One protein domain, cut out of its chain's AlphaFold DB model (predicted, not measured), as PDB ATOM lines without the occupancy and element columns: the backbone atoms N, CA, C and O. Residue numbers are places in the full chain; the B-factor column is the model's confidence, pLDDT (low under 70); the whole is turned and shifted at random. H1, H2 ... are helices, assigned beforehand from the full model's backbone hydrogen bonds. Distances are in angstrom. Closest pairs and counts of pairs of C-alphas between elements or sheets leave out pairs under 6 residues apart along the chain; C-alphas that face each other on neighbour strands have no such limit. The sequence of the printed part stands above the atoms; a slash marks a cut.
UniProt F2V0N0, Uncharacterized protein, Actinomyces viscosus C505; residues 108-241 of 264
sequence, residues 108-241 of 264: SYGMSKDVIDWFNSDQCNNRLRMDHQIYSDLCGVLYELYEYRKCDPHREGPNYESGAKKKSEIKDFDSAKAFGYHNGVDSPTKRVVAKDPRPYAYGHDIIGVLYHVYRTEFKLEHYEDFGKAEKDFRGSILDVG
ATOM      1  N   SER A 108      -1.041  18.444  17.918       95.94
ATOM      2  CA  SER A 108      -1.516  17.557  18.976       95.94
ATOM      3  C   SER A 108      -2.346  16.404  18.407       95.94
ATOM      4  O   SER A 108      -2.220  15.285  18.894       95.94
ATOM      5  N   TYR A 109      -3.115  16.610  17.328       96.12
ATOM      6  CA  TYR A 109      -3.847  15.526  16.646       96.12
ATOM      7  C   TYR A 109      -2.917  14.455  16.052       96.12
ATOM      8  O   TYR A 109      -3.339  13.328  15.803       96.12
ATOM      9  N   GLY A 110      -1.641  14.786  15.844       94.75
ATOM     10  CA  GLY A 110      -0.609  13.868  15.376       94.75
ATOM     11  C   GLY A 110      -0.007  12.982  16.459       94.75
ATOM     12  O   GLY A 110       0.764  12.083  16.132       94.75
ATOM     13  N   MET A 111      -0.355  13.171  17.736       94.19
ATOM     14  CA  MET A 111       0.134  12.306  18.811       94.19
ATOM     15  C   MET A 111      -0.611  10.972  18.858       94.19
ATOM     16  O   MET A 111      -1.426  10.700  19.737       94.19
ATOM     17  N   SER A 112      -0.274  10.122  17.894       91.88
ATOM     18  CA  SER A 112      -0.629   8.711  17.823       91.88
ATOM     19  C   SER A 112       0.549   7.921  17.255       91.88
ATOM     20  O   SER A 112       1.409   8.478  16.568       91.88
ATOM     21  N   LYS A 113       0.598   6.614  17.537       91.31
ATOM     22  CA  LYS A 113       1.644   5.747  16.976       91.31
ATOM     23  C   LYS A 113       1.605   5.750  15.452       91.31
ATOM     24  O   LYS A 113       2.635   5.976  14.836       91.31
ATOM     25  N   ASP A 114       0.415   5.622  14.871       93.62
ATOM     26  CA  ASP A 114       0.236   5.541  13.421       93.62
ATOM     27  C   ASP A 114       0.762   6.787  12.693       93.62
ATOM     28  O   ASP A 114       1.419   6.662  11.663       93.62
ATOM     29  N   VAL A 115       0.536   7.988  13.238       95.06
ATOM     30  CA  VAL A 115       1.048   9.232  12.635       95.06
ATOM     31  C   VAL A 115       2.567   9.345  12.770       95.06
ATOM     32  O   VAL A 115       3.226   9.742  11.812       95.06
ATOM     33  N   ILE A 116       3.135   8.991  13.926       92.62
ATOM     34  CA  ILE A 116       4.590   9.045  14.145       92.62
ATOM     35  C   ILE A 116       5.311   8.004  13.278       92.62
ATOM     36  O   ILE A 116       6.335   8.319  12.670       92.62
ATOM     37  N   ASP A 117       4.761   6.795  13.178       93.31
ATOM     38  CA  ASP A 117       5.295   5.724  12.338       93.31
ATOM     39  C   ASP A 117       5.194   6.099  10.852       93.31
ATOM     40  O   ASP A 117       6.164   5.927  10.109       93.31
ATOM     41  N   TRP A 118       4.066   6.684  10.426       95.19
ATOM     42  CA  TRP A 118       3.910   7.219   9.073       95.19
ATOM     43  C   TRP A 118       4.942   8.304   8.780       95.19
ATOM     44  O   TRP A 118       5.664   8.206   7.793       95.19
ATOM     45  N   PHE A 119       5.059   9.304   9.657       94.00
ATOM     46  CA  PHE A 119       6.027  10.385   9.510       94.00
ATOM     47  C   PHE A 119       7.455   9.839   9.398       94.00
ATOM     48  O   PHE A 119       8.187  10.192   8.478       94.00
ATOM     49  N   ASN A 120       7.849   8.914  10.275       93.19
ATOM     50  CA  ASN A 120       9.177   8.312  10.213       93.19
ATOM     51  C   ASN A 120       9.411   7.544   8.902       93.19
ATOM     52  O   ASN A 120      10.476   7.662   8.294       93.19
ATOM     53  N   SER A 121       8.428   6.763   8.451       93.44
ATOM     54  CA  SER A 121       8.553   5.970   7.229       93.44
ATOM     55  C   SER A 121       8.593   6.836   5.972       93.44
ATOM     56  O   SER A 121       9.446   6.621   5.114       93.44
ATOM     57  N   ASP A 122       7.670   7.786   5.859       93.19
ATOM     58  CA  ASP A 122       7.428   8.576   4.649       93.19
ATOM     59  C   ASP A 122       8.373   9.780   4.537       93.19
ATOM     60  O   ASP A 122       8.838  10.114   3.452       93.19
ATOM     61  N   GLN A 123       8.706  10.407   5.669       91.00
ATOM     62  CA  GLN A 123       9.480  11.651   5.706       91.00
ATOM     63  C   GLN A 123      10.915  11.453   6.198       91.00
ATOM     64  O   GLN A 123      11.796  12.240   5.858       91.00
ATOM     65  N   CYS A 124      11.180  10.410   6.993       89.31
ATOM     66  CA  CYS A 124      12.503  10.168   7.575       89.31
ATOM     67  C   CYS A 124      13.165   8.863   7.116       89.31
ATOM     68  O   CYS A 124      14.170   8.462   7.706       89.31
ATOM     69  N   ASN A 125      12.626   8.172   6.102       90.56
ATOM     70  CA  ASN A 125      13.164   6.909   5.579       90.56
ATOM     71  C   ASN A 125      13.434   5.851   6.672       90.56
ATOM     72  O   ASN A 125      14.420   5.111   6.613       90.56
ATOM     73  N   ASN A 126      12.573   5.789   7.696       90.75
ATOM     74  CA  ASN A 126      12.706   4.916   8.868       90.75
ATOM     75  C   ASN A 126      14.023   5.092   9.650       90.75
ATOM     76  O   ASN A 126      14.489   4.165  10.319       90.75
ATOM     77  N   ARG A 127      14.658   6.268   9.566       89.06
ATOM     78  CA  ARG A 127      15.904   6.549  10.295       89.06
ATOM     79  C   ARG A 127      15.680   6.880  11.754       89.06
ATOM     80  O   ARG A 127      16.581   6.630  12.556       89.06
ATOM     81  N   LEU A 128      14.517   7.427  12.106       86.00
ATOM     82  CA  LEU A 128      14.195   7.603  13.509       86.00
ATOM     83  C   LEU A 128      14.029   6.200  14.081       86.00
ATOM     84  O   LEU A 128      13.192   5.414  13.635       86.00
ATOM     85  N   ARG A 129      14.875   5.849  15.047       79.88
ATOM     86  CA  ARG A 129      14.693   4.605  15.788       79.88
ATOM     87  C   ARG A 129      13.357   4.755  16.499       79.88
ATOM     88  O   ARG A 129      13.269   5.606  17.362       79.88
ATOM     89  N   MET A 130      12.336   4.015  16.085       71.94
ATOM     90  CA  MET A 130      10.988   4.050  16.660       71.94
ATOM     91  C   MET A 130      10.672   2.646  17.164       71.94
ATOM     92  O   MET A 130       9.988   1.863  16.511       71.94
ATOM     93  N   ASP A 131      11.272   2.272  18.294       75.88
ATOM     94  CA  ASP A 131      10.861   1.062  18.995       75.88
ATOM     95  C   ASP A 131       9.571   1.315  19.796       75.88
ATOM     96  O   ASP A 131       9.070   2.437  19.916       75.88
ATOM     97  N   HIS A 132       9.010   0.248  20.357       66.44
ATOM     98  CA  HIS A 132       7.745   0.296  21.088       66.44
ATOM     99  C   HIS A 132       7.736   1.262  22.287       66.44
ATOM    100  O   HIS A 132       6.646   1.652  22.719       66.44
ATOM    101  N   GLN A 133       8.910   1.631  22.810       76.75
ATOM    102  CA  GLN A 133       9.080   2.449  24.006       76.75
ATOM    103  C   GLN A 133       9.157   3.945  23.672       76.75
ATOM    104  O   GLN A 133       8.718   4.772  24.467       76.75
ATOM    105  N   ILE A 134       9.602   4.303  22.469       82.38
ATOM    106  CA  ILE A 134       9.866   5.697  22.087       82.38
ATOM    107  C   ILE A 134       8.613   6.563  22.051       82.38
ATOM    108  O   ILE A 134       8.646   7.704  22.504       82.38
ATOM    109  N   TYR A 135       7.479   6.005  21.627       88.25
ATOM    110  CA  TYR A 135       6.194   6.693  21.751       88.25
ATOM    111  C   TYR A 135       5.873   7.042  23.213       88.25
ATOM    112  O   TYR A 135       5.465   8.160  23.519       88.25
ATOM    113  N   SER A 136       6.087   6.092  24.128       88.56
ATOM    114  CA  SER A 136       5.854   6.296  25.560       88.56
ATOM    115  C   SER A 136       6.838   7.308  26.150       88.56
ATOM    116  O   SER A 136       6.450   8.100  27.006       88.56
ATOM    117  N   ASP A 137       8.093   7.290  25.704       89.81
ATOM    118  CA  ASP A 137       9.114   8.235  26.151       89.81
ATOM    119  C   ASP A 137       8.799   9.653  25.673       89.81
ATOM    120  O   ASP A 137       8.872  10.586  26.470       89.81
ATOM    121  N   LEU A 138       8.374   9.809  24.414       92.25
ATOM    122  CA  LEU A 138       7.920  11.086  23.868       92.25
ATOM    123  C   LEU A 138       6.725  11.618  24.654       92.25
ATOM    124  O   LEU A 138       6.764  12.757  25.099       92.25
ATOM    125  N   CYS A 139       5.708  10.790  24.915       92.19
ATOM    126  CA  CYS A 139       4.575  11.197  25.749       92.19
ATOM    127  C   CYS A 139       5.030  11.674  27.139       92.19
ATOM    128  O   CYS A 139       4.563  12.704  27.618       92.19
ATOM    129  N   GLY A 140       5.967  10.962  27.773       90.88
ATOM    130  CA  GLY A 140       6.520  11.357  29.070       90.88
ATOM    131  C   GLY A 140       7.229  12.713  29.034       90.88
ATOM    132  O   GLY A 140       6.987  13.545  29.903       90.88
ATOM    133  N   VAL A 141       8.058  12.956  28.016       92.56
ATOM    134  CA  VAL A 141       8.759  14.237  27.832       92.56
ATOM    135  C   VAL A 141       7.778  15.376  27.552       92.56
ATOM    136  O   VAL A 141       7.895  16.442  28.148       92.56
ATOM    137  N   LEU A 142       6.782  15.163  26.690       93.56
ATOM    138  CA  LEU A 142       5.771  16.180  26.383       93.56
ATOM    139  C   LEU A 142       4.949  16.554  27.615       93.56
ATOM    140  O   LEU A 142       4.670  17.729  27.829       93.56
ATOM    141  N   TYR A 143       4.614  15.573  28.456       91.81
ATOM    142  CA  TYR A 143       3.954  15.834  29.731       91.81
ATOM    143  C   TYR A 143       4.827  16.701  30.648       91.81
ATOM    144  O   TYR A 143       4.350  17.694  31.187       91.81
ATOM    145  N   GLU A 144       6.116  16.379  30.794       90.69
ATOM    146  CA  GLU A 144       7.042  17.198  31.588       90.69
ATOM    147  C   GLU A 144       7.142  18.634  31.046       90.69
ATOM    148  O   GLU A 144       7.082  19.591  31.820       90.69
ATOM    149  N   LEU A 145       7.257  18.805  29.723       91.62
ATOM    150  CA  LEU A 145       7.319  20.126  29.092       91.62
ATOM    151  C   LEU A 145       6.032  20.933  29.324       91.62
ATOM    152  O   LEU A 145       6.097  22.114  29.672       91.62
ATOM    153  N   TYR A 146       4.873  20.288  29.205       90.62
ATOM    154  CA  TYR A 146       3.578  20.885  29.521       90.62
ATOM    155  C   TYR A 146       3.488  21.329  30.986       90.62
ATOM    156  O   TYR A 146       3.074  22.454  31.266       90.62
ATOM    157  N   GLU A 147       3.924  20.489  31.926       88.38
ATOM    158  CA  GLU A 147       3.920  20.804  33.360       88.38
ATOM    159  C   GLU A 147       4.830  21.990  33.700       88.38
ATOM    160  O   GLU A 147       4.499  22.793  34.573       88.38
ATOM    161  N   TYR A 148       5.953  22.146  32.997       87.38
ATOM    162  CA  TYR A 148       6.791  23.336  33.133       87.38
ATOM    163  C   TYR A 148       6.142  24.591  32.544       87.38
ATOM    164  O   TYR A 148       6.395  25.688  33.045       87.38
ATOM    165  N   ARG A 149       5.317  24.453  31.503       86.69
ATOM    166  CA  ARG A 149       4.625  25.573  30.853       86.69
ATOM    167  C   ARG A 149       3.374  26.018  31.613       86.69
ATOM    168  O   ARG A 149       3.108  27.209  31.693       86.69
ATOM    169  N   LYS A 150       2.607  25.102  32.214       83.69
ATOM    170  CA  LYS A 150       1.279  25.416  32.787       83.69
ATOM    171  C   LYS A 150       1.287  26.484  33.880       83.69
ATOM    172  O   LYS A 150       0.293  27.178  34.056       83.69
ATOM    173  N   CYS A 151       2.386  26.597  34.624       76.62
ATOM    174  CA  CYS A 151       2.507  27.557  35.719       76.62
ATOM    175  C   CYS A 151       2.777  28.988  35.228       76.62
ATOM    176  O   CYS A 151       2.629  29.921  36.012       76.62
ATOM    177  N   ASP A 152       3.192  29.154  33.971       78.56
ATOM    178  CA  ASP A 152       3.466  30.449  33.356       78.56
ATOM    179  C   ASP A 152       3.144  30.399  31.846       78.56
ATOM    180  O   ASP A 152       3.984  29.975  31.046       78.56
ATOM    181  N   PRO A 153       1.933  30.835  31.451       66.88
ATOM    182  CA  PRO A 153       1.483  30.909  30.059       66.88
ATOM    183  C   PRO A 153       2.430  31.647  29.119       66.88
ATOM    184  O   PRO A 153       2.487  31.343  27.932       66.88
ATOM    185  N   HIS A 154       3.114  32.663  29.650       71.12
ATOM    186  CA  HIS A 154       3.914  33.616  28.889       71.12
ATOM    187  C   HIS A 154       5.393  33.234  28.874       71.12
ATOM    188  O   HIS A 154       6.224  33.973  28.343       71.12
ATOM    189  N   ARG A 155       5.728  32.081  29.458       79.44
ATOM    190  CA  ARG A 155       7.077  31.544  29.460       79.44
ATOM    191  C   ARG A 155       7.567  31.331  28.033       79.44
ATOM    192  O   ARG A 155       6.871  30.750  27.201       79.44
ATOM    193  N   GLU A 156       8.807  31.739  27.780       81.38
ATOM    194  CA  GLU A 156       9.482  31.438  26.521       81.38
ATOM    195  C   GLU A 156       9.522  29.925  26.256       81.38
ATOM    196  O   GLU A 156       9.640  29.104  27.171       81.38
ATOM    197  N   GLY A 157       9.428  29.552  24.979       85.62
ATOM    198  CA  GLY A 157       9.479  28.154  24.567       85.62
ATOM    199  C   GLY A 157      10.772  27.450  25.012       85.62
ATOM    200  O   GLY A 157      11.818  28.088  25.167       85.62
ATOM    201  N   PRO A 158      10.733  26.122  25.204       91.06
ATOM    202  CA  PRO A 158      11.898  25.367  25.646       91.06
ATOM    203  C   PRO A 158      13.037  25.409  24.617       91.06
ATOM    204  O   PRO A 158      12.846  25.282  23.407       91.06
ATOM    205  N   ASN A 159      14.271  25.493  25.106       93.50
ATOM    206  CA  ASN A 159      15.474  25.307  24.308       93.50
ATOM    207  C   ASN A 159      15.738  23.803  24.114       93.50
ATOM    208  O   ASN A 159      16.482  23.171  24.876       93.50
ATOM    209  N   TYR A 160      15.128  23.222  23.079       93.56
ATOM    210  CA  TYR A 160      15.224  21.789  22.781       93.56
ATOM    211  C   TYR A 160      16.666  21.296  22.601       93.56
ATOM    212  O   TYR A 160      17.010  20.205  23.058       93.56
ATOM    213  N   GLU A 161      17.547  22.100  21.993       92.56
ATOM    214  CA  GLU A 161      18.964  21.749  21.842       92.56
ATOM    215  C   GLU A 161      19.642  21.552  23.205       92.56
ATOM    216  O   GLU A 161      20.421  20.614  23.393       92.56
ATOM    217  N   SER A 162      19.325  22.402  24.183       91.50
ATOM    218  CA  SER A 162      19.860  22.300  25.542       91.50
ATOM    219  C   SER A 162      19.350  21.065  26.280       91.50
ATOM    220  O   SER A 162      20.160  20.418  26.957       91.50
ATOM    221  N   GLY A 163      18.070  20.718  26.100       91.12
ATOM    222  CA  GLY A 163      17.460  19.492  26.631       91.12
ATOM    223  C   GLY A 163      18.017  18.211  25.998       91.12
ATOM    224  O   GLY A 163      18.198  17.210  26.688       91.12
ATOM    225  N   ALA A 164      18.394  18.257  24.717       91.50
ATOM    226  CA  ALA A 164      18.928  17.112  23.978       91.50
ATOM    227  C   ALA A 164      20.458  16.916  24.096       91.50
ATOM    228  O   ALA A 164      20.973  15.890  23.652       91.50
ATOM    229  N   LYS A 165      21.229  17.875  24.646       79.50
ATOM    230  CA  LYS A 165      22.714  17.890  24.590       79.50
ATOM    231  C   LYS A 165      23.366  16.522  24.896       79.50
ATOM    232  O   LYS A 165      23.467  16.122  26.055       79.50
ATOM    233  N   LYS A 166      23.941  15.903  23.849       64.25
ATOM    234  CA  LYS A 166      24.662  14.604  23.828       64.25
ATOM    235  C   LYS A 166      23.793  13.354  24.042       64.25
ATOM    236  O   LYS A 166      24.336  12.295  24.354       64.25
ATOM    237  N   LYS A 167      22.477  13.464  23.889       65.44
ATOM    238  CA  LYS A 167      21.537  12.349  24.007       65.44
ATOM    239  C   LYS A 167      21.139  11.841  22.623       65.44
ATOM    240  O   LYS A 167      21.009  12.627  21.695       65.44
ATOM    241  N   SER A 168      20.987  10.525  22.503       72.25
ATOM    242  CA  SER A 168      20.600   9.824  21.267       72.25
ATOM    243  C   SER A 168      19.221   9.169  21.356       72.25
ATOM    244  O   SER A 168      18.813   8.459  20.444       72.25
ATOM    245  N   GLU A 169      18.534   9.335  22.487       86.94
ATOM    246  CA  GLU A 169      17.274   8.666  22.797       86.94
ATOM    247  C   GLU A 169      16.339   9.652  23.501       86.94
ATOM    248  O   GLU A 169      16.787  10.455  24.322       86.94
ATOM    249  N   ILE A 170      15.035   9.575  23.214       90.12
ATOM    250  CA  ILE A 170      14.041  10.497  23.786       90.12
ATOM    251  C   ILE A 170      13.983  10.383  25.310       90.12
ATOM    252  O   ILE A 170      13.877  11.396  25.996       90.12
ATOM    253  N   LYS A 171      14.123   9.167  25.859       87.19
ATOM    254  CA  LYS A 171      14.077   8.942  27.312       87.19
ATOM    255  C   LYS A 171      15.092   9.767  28.101       87.19
ATOM    256  O   LYS A 171      14.894   9.963  29.295       87.19
ATOM    257  N   ASP A 172      16.152  10.214  27.446       88.50
ATOM    258  CA  ASP A 172      17.249  10.950  28.045       88.50
ATOM    259  C   ASP A 172      17.103  12.474  27.920       88.50
ATOM    260  O   ASP A 172      17.961  13.200  28.432       88.50
ATOM    261  N   PHE A 173      16.067  12.955  27.226       91.56
ATOM    262  CA  PHE A 173      15.784  14.378  27.087       91.56
ATOM    263  C   PHE A 173      15.532  15.013  28.461       91.56
ATOM    264  O   PHE A 173      14.777  14.482  29.276       91.56
ATOM    265  N   ASP A 174      16.178  16.152  28.710       91.44
ATOM    266  CA  ASP A 174      16.102  16.886  29.972       91.44
ATOM    267  C   ASP A 174      15.167  18.097  29.831       91.44
ATOM    268  O   ASP A 174      15.580  19.184  29.410       91.44
ATOM    269  N   SER A 175      13.892  17.891  30.173       91.25
ATOM    270  CA  SER A 175      12.831  18.905  30.103       91.25
ATOM    271  C   SER A 175      13.115  20.110  31.005       91.25
ATOM    272  O   SER A 175      12.879  21.252  30.609       91.25
ATOM    273  N   ALA A 176      13.696  19.881  32.187       89.06
ATOM    274  CA  ALA A 176      14.056  20.940  33.127       89.06
ATOM    275  C   ALA A 176      15.113  21.866  32.516       89.06
ATOM    276  O   ALA A 176      14.973  23.090  32.486       89.06
ATOM    277  N   LYS A 177      16.165  21.271  31.955       90.25
ATOM    278  CA  LYS A 177      17.233  22.012  31.292       90.25
ATOM    279  C   LYS A 177      16.763  22.711  30.022       90.25
ATOM    280  O   LYS A 177      17.275  23.789  29.719       90.25
ATOM    281  N   ALA A 178      15.809  22.133  29.290       92.06
ATOM    282  CA  ALA A 178      15.197  22.795  28.142       92.06
ATOM    283  C   ALA A 178      14.527  24.121  28.551       92.06
ATOM    284  O   ALA A 178      14.644  25.104  27.828       92.06
ATOM    285  N   PHE A 179      13.939  24.192  29.748       89.44
ATOM    286  CA  PHE A 179      13.390  25.422  30.334       89.44
ATOM    287  C   PHE A 179      14.388  26.244  31.171       89.44
ATOM    288  O   PHE A 179      13.995  27.172  31.874       89.44
ATOM    289  N   GLY A 180      15.686  25.936  31.109       87.50
ATOM    290  CA  GLY A 180      16.724  26.720  31.786       87.50
ATOM    291  C   GLY A 180      16.866  26.457  33.289       87.50
ATOM    292  O   GLY A 180      17.622  27.163  33.955       87.50
ATOM    293  N   TYR A 181      16.214  25.430  33.837       84.44
ATOM    294  CA  TYR A 181      16.434  25.032  35.225       84.44
ATOM    295  C   TYR A 181      17.829  24.404  35.396       84.44
ATOM    296  O   TYR A 181      18.272  23.568  34.605       84.44
ATOM    297  N   HIS A 182      18.548  24.809  36.446       69.62
ATOM    298  CA  HIS A 182      19.877  24.292  36.781       69.62
ATOM    299  C   HIS A 182      19.795  23.372  38.005       69.62
ATOM    300  O   HIS A 182      19.459  23.835  39.086       69.62
ATOM    301  N   ASN A 183      20.138  22.090  37.822       53.84
ATOM    302  CA  ASN A 183      20.332  21.050  38.844       53.84
ATOM    303  C   ASN A 183      19.308  20.995  40.003       53.84
ATOM    304  O   ASN A 183      19.429  21.701  40.998       53.84
ATOM    305  N   GLY A 184      18.435  19.982  39.966       53.81
ATOM    306  CA  GLY A 184      17.967  19.298  41.180       53.81
ATOM    307  C   GLY A 184      16.779  19.893  41.935       53.81
ATOM    308  O   GLY A 184      16.459  19.371  43.000       53.81
ATOM    309  N   VAL A 185      16.103  20.915  41.412       45.31
ATOM    310  CA  VAL A 185      14.873  21.431  42.027       45.31
ATOM    311  C   VAL A 185      13.714  21.210  41.061       45.31
ATOM    312  O   VAL A 185      13.645  21.821  40.001       45.31
ATOM    313  N   ASP A 186      12.864  20.261  41.449       50.94
ATOM    314  CA  ASP A 186      11.531  19.979  40.923       50.94
ATOM    315  C   ASP A 186      11.456  19.578  39.440       50.94
ATOM    316  O   ASP A 186      10.992  20.316  38.572       50.94
ATOM    317  N   SER A 187      11.841  18.325  39.153       49.75
ATOM    318  CA  SER A 187      11.188  17.586  38.064       49.75
ATOM    319  C   SER A 187       9.720  17.433  38.463       49.75
ATOM    320  O   SER A 187       9.466  16.782  39.486       49.75
ATOM    321  N   PRO A 188       8.754  18.019  37.736       49.28
ATOM    322  CA  PRO A 188       7.352  17.845  38.042       49.28
ATOM    323  C   PRO A 188       7.028  16.376  37.804       49.28
ATOM    324  O   PRO A 188       6.776  15.939  36.688       49.28
ATOM    325  N   THR A 189       7.007  15.611  38.893       53.81
ATOM    326  CA  THR A 189       6.443  14.262  38.975       53.81
ATOM    327  C   THR A 189       7.110  13.177  38.114       53.81
ATOM    328  O   THR A 189       7.902  13.412  37.211       53.81
ATOM    329  N   LYS A 190       6.834  11.912  38.463       56.56
ATOM    330  CA  LYS A 190       7.175  10.753  37.623       56.56
ATOM    331  C   LYS A 190       6.569  10.954  36.231       56.56
ATOM    332  O   LYS A 190       5.464  11.478  36.159       56.56
ATOM    333  N   ARG A 191       7.215  10.454  35.171       62.41
ATOM    334  CA  ARG A 191       6.619  10.349  33.827       62.41
ATOM    335  C   ARG A 191       5.277   9.622  33.909       62.41
ATOM    336  O   ARG A 191       5.237   8.392  33.977       62.41
ATOM    337  N   VAL A 192       4.187  10.380  33.966       59.84
ATOM    338  CA  VAL A 192       2.832   9.848  33.891       59.84
ATOM    339  C   VAL A 192       2.428   9.944  32.435       59.84
ATOM    340  O   VAL A 192       2.162  11.020  31.918       59.84
ATOM    341  N   VAL A 193       2.385   8.798  31.764       64.00
ATOM    342  CA  VAL A 193       1.804   8.718  30.428       64.00
ATOM    343  C   VAL A 193       0.299   8.598  30.617       64.00
ATOM    344  O   VAL A 193      -0.203   7.531  30.978       64.00
ATOM    345  N   ALA A 194      -0.432   9.703  30.442       64.56
ATOM    346  CA  ALA A 194      -1.887   9.617  30.379       64.56
ATOM    347  C   ALA A 194      -2.301   8.741  29.186       64.56
ATOM    348  O   ALA A 194      -1.574   8.630  28.199       64.56
ATOM    349  N   LYS A 195      -3.490   8.134  29.270       79.31
ATOM    350  CA  LYS A 195      -4.016   7.249  28.219       79.31
ATOM    351  C   LYS A 195      -4.108   7.945  26.853       79.31
ATOM    352  O   LYS A 195      -3.931   7.285  25.834       79.31
ATOM    353  N   ASP A 196      -4.380   9.247  26.854       89.38
ATOM    354  CA  ASP A 196      -4.386  10.107  25.676       89.38
ATOM    355  C   ASP A 196      -3.352  11.232  25.871       89.38
ATOM    356  O   ASP A 196      -3.497  12.004  26.824       89.38
ATOM    357  N   PRO A 197      -2.296  11.314  25.038       91.56
ATOM    358  CA  PRO A 197      -1.267  12.339  25.171       91.56
ATOM    359  C   PRO A 197      -1.617  13.693  24.559       91.56
ATOM    360  O   PRO A 197      -0.964  14.693  24.853       91.56
ATOM    361  N   ARG A 198      -2.644  13.744  23.714       94.31
ATOM    362  CA  ARG A 198      -2.991  14.932  22.929       94.31
ATOM    363  C   ARG A 198      -3.299  16.168  23.791       94.31
ATOM    364  O   ARG A 198      -2.831  17.238  23.419       94.31
ATOM    365  N   PRO A 199      -3.959  16.070  24.969       92.88
ATOM    366  CA  PRO A 199      -4.242  17.230  25.821       92.88
ATOM    367  C   PRO A 199      -3.024  17.991  26.362       92.88
ATOM    368  O   PRO A 199      -3.177  19.143  26.753       92.88
ATOM    369  N   TYR A 200      -1.841  17.374  26.411       90.50
ATOM    370  CA  TYR A 200      -0.608  18.023  26.883       90.50
ATOM    371  C   TYR A 200       0.475  18.122  25.804       90.50
ATOM    372  O   TYR A 200       1.548  18.672  26.041       90.50
ATOM    373  N   ALA A 201       0.218  17.603  24.606       91.94
ATOM    374  CA  ALA A 201       1.169  17.638  23.513       91.94
ATOM    375  C   ALA A 201       1.118  18.981  22.787       91.94
ATOM    376  O   ALA A 201       0.422  19.135  21.787       91.94
ATOM    377  N   TYR A 202       1.857  19.958  23.299       87.81
ATOM    378  CA  TYR A 202       2.003  21.257  22.649       87.81
ATOM    379  C   TYR A 202       2.740  21.106  21.311       87.81
ATOM    380  O   TYR A 202       3.744  20.394  21.238       87.81
ATOM    381  N   GLY A 203       2.241  21.736  20.246       79.56
ATOM    382  CA  GLY A 203       2.599  21.322  18.888       79.56
ATOM    383  C   GLY A 203       4.086  21.431  18.558       79.56
ATOM    384  O   GLY A 203       4.694  20.471  18.075       79.56
ATOM    385  N   HIS A 204       4.702  22.546  18.950       88.69
ATOM    386  CA  HIS A 204       6.139  22.753  18.785       88.69
ATOM    387  C   HIS A 204       6.993  21.765  19.592       88.69
ATOM    388  O   HIS A 204       8.109  21.455  19.174       88.69
ATOM    389  N   ASP A 205       6.495  21.238  20.718       93.69
ATOM    390  CA  ASP A 205       7.276  20.341  21.574       93.69
ATOM    391  C   ASP A 205       7.473  18.968  20.919       93.69
ATOM    392  O   ASP A 205       8.555  18.390  21.023       93.69
ATOM    393  N   ILE A 206       6.457  18.459  20.208       93.62
ATOM    394  CA  ILE A 206       6.486  17.136  19.556       93.62
ATOM    395  C   ILE A 206       7.684  17.051  18.615       93.62
ATOM    396  O   ILE A 206       8.569  16.203  18.764       93.62
ATOM    397  N   ILE A 207       7.731  17.978  17.661       92.88
ATOM    398  CA  ILE A 207       8.798  18.014  16.671       92.88
ATOM    399  C   ILE A 207      10.061  18.602  17.268       92.88
ATOM    400  O   ILE A 207      11.150  18.191  16.877       92.88
ATOM    401  N   GLY A 208       9.959  19.498  18.252       94.00
ATOM    402  CA  GLY A 208      11.115  20.091  18.916       94.00
ATOM    403  C   GLY A 208      11.992  19.021  19.549       94.00
ATOM    404  O   GLY A 208      13.203  18.984  19.309       94.00
ATOM    405  N   VAL A 209      11.363  18.096  20.278       94.38
ATOM    406  CA  VAL A 209      12.019  16.939  20.892       94.38
ATOM    407  C   VAL A 209      12.552  15.986  19.824       94.38
ATOM    408  O   VAL A 209      13.746  15.682  19.839       94.38
ATOM    409  N   LEU A 210      11.715  15.547  18.875       92.31
ATOM    410  CA  LEU A 210      12.130  14.597  17.834       92.31
ATOM    411  C   LEU A 210      13.313  15.126  17.011       92.31
ATOM    412  O   LEU A 210      14.320  14.434  16.861       92.31
ATOM    413  N   TYR A 211      13.221  16.366  16.531       92.75
ATOM    414  CA  TYR A 211      14.234  16.999  15.692       92.75
ATOM    415  C   TYR A 211      15.575  17.149  16.409       92.75
ATOM    416  O   TYR A 211      16.624  16.898  15.821       92.75
ATOM    417  N   HIS A 212      15.575  17.547  17.684       93.06
ATOM    418  CA  HIS A 212      16.825  17.792  18.405       93.06
ATOM    419  C   HIS A 212      17.465  16.517  18.957       93.06
ATOM    420  O   HIS A 212      18.694  16.442  18.998       93.06
ATOM    421  N   VAL A 213      16.669  15.511  19.332       92.19
ATOM    422  CA  VAL A 213      17.183  14.192  19.736       92.19
ATOM    423  C   VAL A 213      17.761  13.446  18.531       92.19
ATOM    424  O   VAL A 213      18.871  12.926  18.616       92.19
ATOM    425  N   TYR A 214      17.063  13.455  17.390       90.56
ATOM    426  CA  TYR A 214      17.478  12.771  16.156       90.56
ATOM    427  C   TYR A 214      18.084  13.724  15.119       90.56
ATOM    428  O   TYR A 214      17.920  13.566  13.908       90.56
ATOM    429  N   ARG A 215      18.787  14.763  15.580       90.06
ATOM    430  CA  ARG A 215      19.283  15.842  14.709       90.06
ATOM    431  C   ARG A 215      20.165  15.333  13.571       90.06
ATOM    432  O   ARG A 215      20.199  15.933  12.500       90.06
ATOM    433  N   THR A 216      20.917  14.260  13.803       89.25
ATOM    434  CA  THR A 216      21.783  13.655  12.784       89.25
ATOM    435  C   THR A 216      20.944  13.006  11.686       89.25
ATOM    436  O   THR A 216      21.210  13.220  10.508       89.25
ATOM    437  N   GLU A 217      19.910  12.265  12.064       90.12
ATOM    438  CA  GLU A 217      18.981  11.582  11.171       90.12
ATOM    439  C   GLU A 217      18.187  12.586  10.330       90.12
ATOM    440  O   GLU A 217      18.143  12.452   9.111       90.12
ATOM    441  N   PHE A 218      17.662  13.648  10.948       90.44
ATOM    442  CA  PHE A 218      16.978  14.730  10.231       90.44
ATOM    443  C   PHE A 218      17.889  15.432   9.214       90.44
ATOM    444  O   PHE A 218      17.471  15.696   8.086       90.44
ATOM    445  N   LYS A 219      19.161  15.673   9.561       87.94
ATOM    446  CA  LYS A 219      20.138  16.249   8.622       87.94
ATOM    447  C   LYS A 219      20.427  15.344   7.426       87.94
ATOM    448  O   LYS A 219      20.644  15.855   6.331       87.94
ATOM    449  N   LEU A 220      20.451  14.024   7.621       86.50
ATOM    450  CA  LEU A 220      20.622  13.063   6.523       86.50
ATOM    451  C   LEU A 220      19.437  13.086   5.551       86.50
ATOM    452  O   LEU A 220      19.619  12.784   4.378       86.50
ATOM    453  N   GLU A 221      18.263  13.488   6.029       86.19
ATOM    454  CA  GLU A 221      17.025  13.626   5.254       86.19
ATOM    455  C   GLU A 221      16.778  15.066   4.778       86.19
ATOM    456  O   GLU A 221      15.660  15.454   4.448       86.19
ATOM    457  N   HIS A 222      17.841  15.877   4.725       81.94
ATOM    458  CA  HIS A 222      17.812  17.250   4.217       81.94
ATOM    459  C   HIS A 222      16.832  18.182   4.948       81.94
ATOM    460  O   HIS A 222      16.396  19.197   4.398       81.94
ATOM    461  N   TYR A 223      16.515  17.888   6.210       83.31
ATOM    462  CA  TYR A 223      15.906  18.871   7.097       83.31
ATOM    463  C   TYR A 223      17.001  19.802   7.621       83.31
ATOM    464  O   TYR A 223      17.684  19.509   8.605       83.31
ATOM    465  N   GLU A 224      17.205  20.912   6.912       77.12
ATOM    466  CA  GLU A 224      18.125  21.981   7.324       77.12
ATOM    467  C   GLU A 224      17.517  22.861   8.424       77.12
ATOM    468  O   GLU A 224      18.242  23.373   9.284       77.12
ATOM    469  N   ASP A 225      16.186  22.985   8.424       81.81
ATOM    470  CA  ASP A 225      15.422  23.742   9.402       81.81
ATOM    471  C   ASP A 225      14.304  22.913  10.054       81.81
ATOM    472  O   ASP A 225      13.755  21.960   9.492       81.81
ATOM    473  N   PHE A 226      13.986  23.314  11.283       85.94
ATOM    474  CA  PHE A 226      12.938  22.745  12.125       85.94
ATOM    475  C   PHE A 226      11.527  22.921  11.531       85.94
ATOM    476  O   PHE A 226      10.686  22.031  11.655       85.94
ATOM    477  N   GLY A 227      11.274  24.036  10.841       87.75
ATOM    478  CA  GLY A 227       9.956  24.378  10.305       87.75
ATOM    479  C   GLY A 227       9.499  23.431   9.197       87.75
ATOM    480  O   GLY A 227       8.315  23.097   9.119       87.75
ATOM    481  N   LYS A 228      10.422  22.925   8.371       90.38
ATOM    482  CA  LYS A 228      10.112  21.889   7.380       90.38
ATOM    483  C   LYS A 228       9.653  20.595   8.064       90.38
ATOM    484  O   LYS A 228       8.671  20.006   7.619       90.38
ATOM    485  N   ALA A 229      10.322  20.169   9.140       91.75
ATOM    486  CA  ALA A 229       9.952  18.951   9.872       91.75
ATOM    487  C   ALA A 229       8.556  19.076  10.494       91.75
ATOM    488  O   ALA A 229       7.745  18.159  10.376       91.75
ATOM    489  N   GLU A 230       8.250  20.236  11.075       92.56
ATOM    490  CA  GLU A 230       6.932  20.526  11.642       92.56
ATOM    491  C   GLU A 230       5.832  20.487  10.577       92.56
ATOM    492  O   GLU A 230       4.810  19.818  10.739       92.56
ATOM    493  N   LYS A 231       6.073  21.127   9.428       92.62
ATOM    494  CA  LYS A 231       5.143  21.116   8.297       92.62
ATOM    495  C   LYS A 231       4.863  19.697   7.786       92.62
ATOM    496  O   LYS A 231       3.707  19.363   7.521       92.62
ATOM    497  N   ASP A 232       5.894  18.877   7.618       93.50
ATOM    498  CA  ASP A 232       5.741  17.522   7.077       93.50
ATOM    499  C   ASP A 232       5.066  16.583   8.100       93.50
ATOM    500  O   ASP A 232       4.238  15.741   7.734       93.50
ATOM    501  N   PHE A 233       5.305  16.799   9.398       94.56
ATOM    502  CA  PHE A 233       4.569  16.116  10.461       94.56
ATOM    503  C   PHE A 233       3.081  16.466  10.453       94.56
ATOM    504  O   PHE A 233       2.240  15.567  10.464       94.56
ATOM    505  N   ARG A 234       2.727  17.754  10.327       95.19
ATOM    506  CA  ARG A 234       1.329  18.175  10.126       95.19
ATOM    507  C   ARG A 234       0.709  17.487   8.905       95.19
ATOM    508  O   ARG A 234      -0.447  17.075   8.945       95.19
ATOM    509  N   GLY A 235       1.477  17.314   7.829       96.25
ATOM    510  CA  GLY A 235       1.054  16.540   6.661       96.25
ATOM    511  C   GLY A 235       0.635  15.109   7.018       96.25
ATOM    512  O   GLY A 235      -0.444  14.666   6.618       96.25
ATOM    513  N   SER A 236       1.419  14.440   7.858       96.62
ATOM    514  CA  SER A 236       1.176  13.055   8.285       96.62
ATOM    515  C   SER A 236      -0.168  12.879   9.015       96.62
ATOM    516  O   SER A 236      -0.825  11.852   8.860       96.62
ATOM    517  N   ILE A 237      -0.649  13.905   9.730       97.62
ATOM    518  CA  ILE A 237      -1.980  13.916  10.378       97.62
ATOM    519  C   ILE A 237      -3.105  13.749   9.347       97.62
ATOM    520  O   ILE A 237      -4.095  13.043   9.578       97.62
ATOM    521  N   LEU A 238      -2.969  14.414   8.197       97.88
ATOM    522  CA  LEU A 238      -3.948  14.337   7.117       97.88
ATOM    523  C   LEU A 238      -3.844  13.014   6.360       97.88
ATOM    524  O   LEU A 238      -4.880  12.431   6.046       97.88
ATOM    525  N   ASP A 239      -2.623  12.535   6.118       97.50
ATOM    526  CA  ASP A 239      -2.368  11.301   5.364       97.50
ATOM    527  C   ASP A 239      -2.876  10.057   6.089       97.50
ATOM    528  O   ASP A 239      -3.564   9.226   5.497       97.50
ATOM    529  N   VAL A 240      -2.626   9.976   7.396       97.38
ATOM    530  CA  VAL A 240      -3.164   8.904   8.246       97.38
ATOM    531  C   VAL A 240      -4.666   9.089   8.497       97.38
ATOM    532  O   VAL A 240      -5.395   8.126   8.725       97.38
ATOM    533  N   GLY A 241      -5.168  10.324   8.422       97.38
ATOM    534  CA  GLY A 241      -6.567  10.633   8.707       97.38
ATOM    535  C   GLY A 241      -6.883  10.757  10.199       97.38
ATOM    536  O   GLY A 241      -8.048  10.635  10.569       97.38
TER     537      GLY A 241
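What this domain is: This is residues 108 to 241 of the 264 residues of an uncharacterized protein of Actinomyces viscosus C505 (UniProt F2V0N0). A compact cluster of crossed helices is built round H5, which runs through the middle. On one side of H5 the longest helix, H2, crosses it, with the short helices H3 and H4 beside them; on the other side H7 crosses H5, and H1 packs on H7 at that end of the domain. H6 turns away at the end of H5, and the long link of residues 179 to 202 loops round the outside from H4 back to H5. The printed part has 134 residues with seven named helices, H1 to H7 in order, and no named strand, and its class is all helix. It is compact and rounded, with a radius of gyration of the C-alphas of 14.0 A and spans of 40 by 30 by 28 A.

Where its parts are: H1 covers residues 113 to 123, 14.9 A long, beginning at C-alpha 113 at (1.644, 5.747, 16.976). H2, residues 134 to 150, is 24.0 A long. H3 is residues 160 to 164, 6.1 A, and H4 is residues 175 to 178, 5.0 A. H5, residues 203 to 213, is 16.3 A long and begins at C-alpha 203 at (2.599, 21.322, 18.888). H6 is residues 215 to 220, 8.7 A. H7, residues 226 to 240, is 21.6 A long and ends at C-alpha 240 at (-3.164, 8.904, 8.246).

How they stand to each other: H5 is the hub, touching H2, H3 and H7. H5 touches H7 at a steep tilt of 65 degrees, opposite ways, the closest C-alphas being those of Ile 207 and Glu 230, 5.9 A apart. H2 touches H5 with residues 138 to 145 alone, at a steep tilt of 55 degrees, opposite ways; the closest C-alphas, of Leu 142 and Asp 205, are 6.5 A apart. H3 touches H5, with the C-alphas of Ala 164 and Val 213 closest at 5.4 A. H3 also touches H4, where the closest C-alphas, of Gly 163 and Ala 178, are 4.3 A apart. H4 touches H2 at residues 141 to 148 of H2 alone, Leu 145 and Ser 175 having the closest C-alphas, 5.7 A. H1 touches H7 at a steep tilt of 60 degrees, opposite ways, closest at the C-alphas of Phe 119 and Ser 236, 5.7 A. H6 is close to H5 but not clearly touching, with the C-alphas of Tyr 211 and Phe 218 closest at 6.5 A, and the two are about perpendicular at 79 degrees. H2 and H7 are apart. In H1, H2, H3 and H6 every O i to N i+4 pair is within hydrogen-bond range; H5 has 6 of 7, H7 has 10 of 11, and H4 is too short for such a pair.

The domain as a whole: The C-alphas farthest apart, those of Gly 184 and Asp 239, are 42.0 A from each other. The printed part has no cut, and the link from H4 to H5, 24 residues, is long. The mean pLDDT of the printed part is 85.5, and it is under 70 at residues 132, 153, 166 to 167 and 182 to 194.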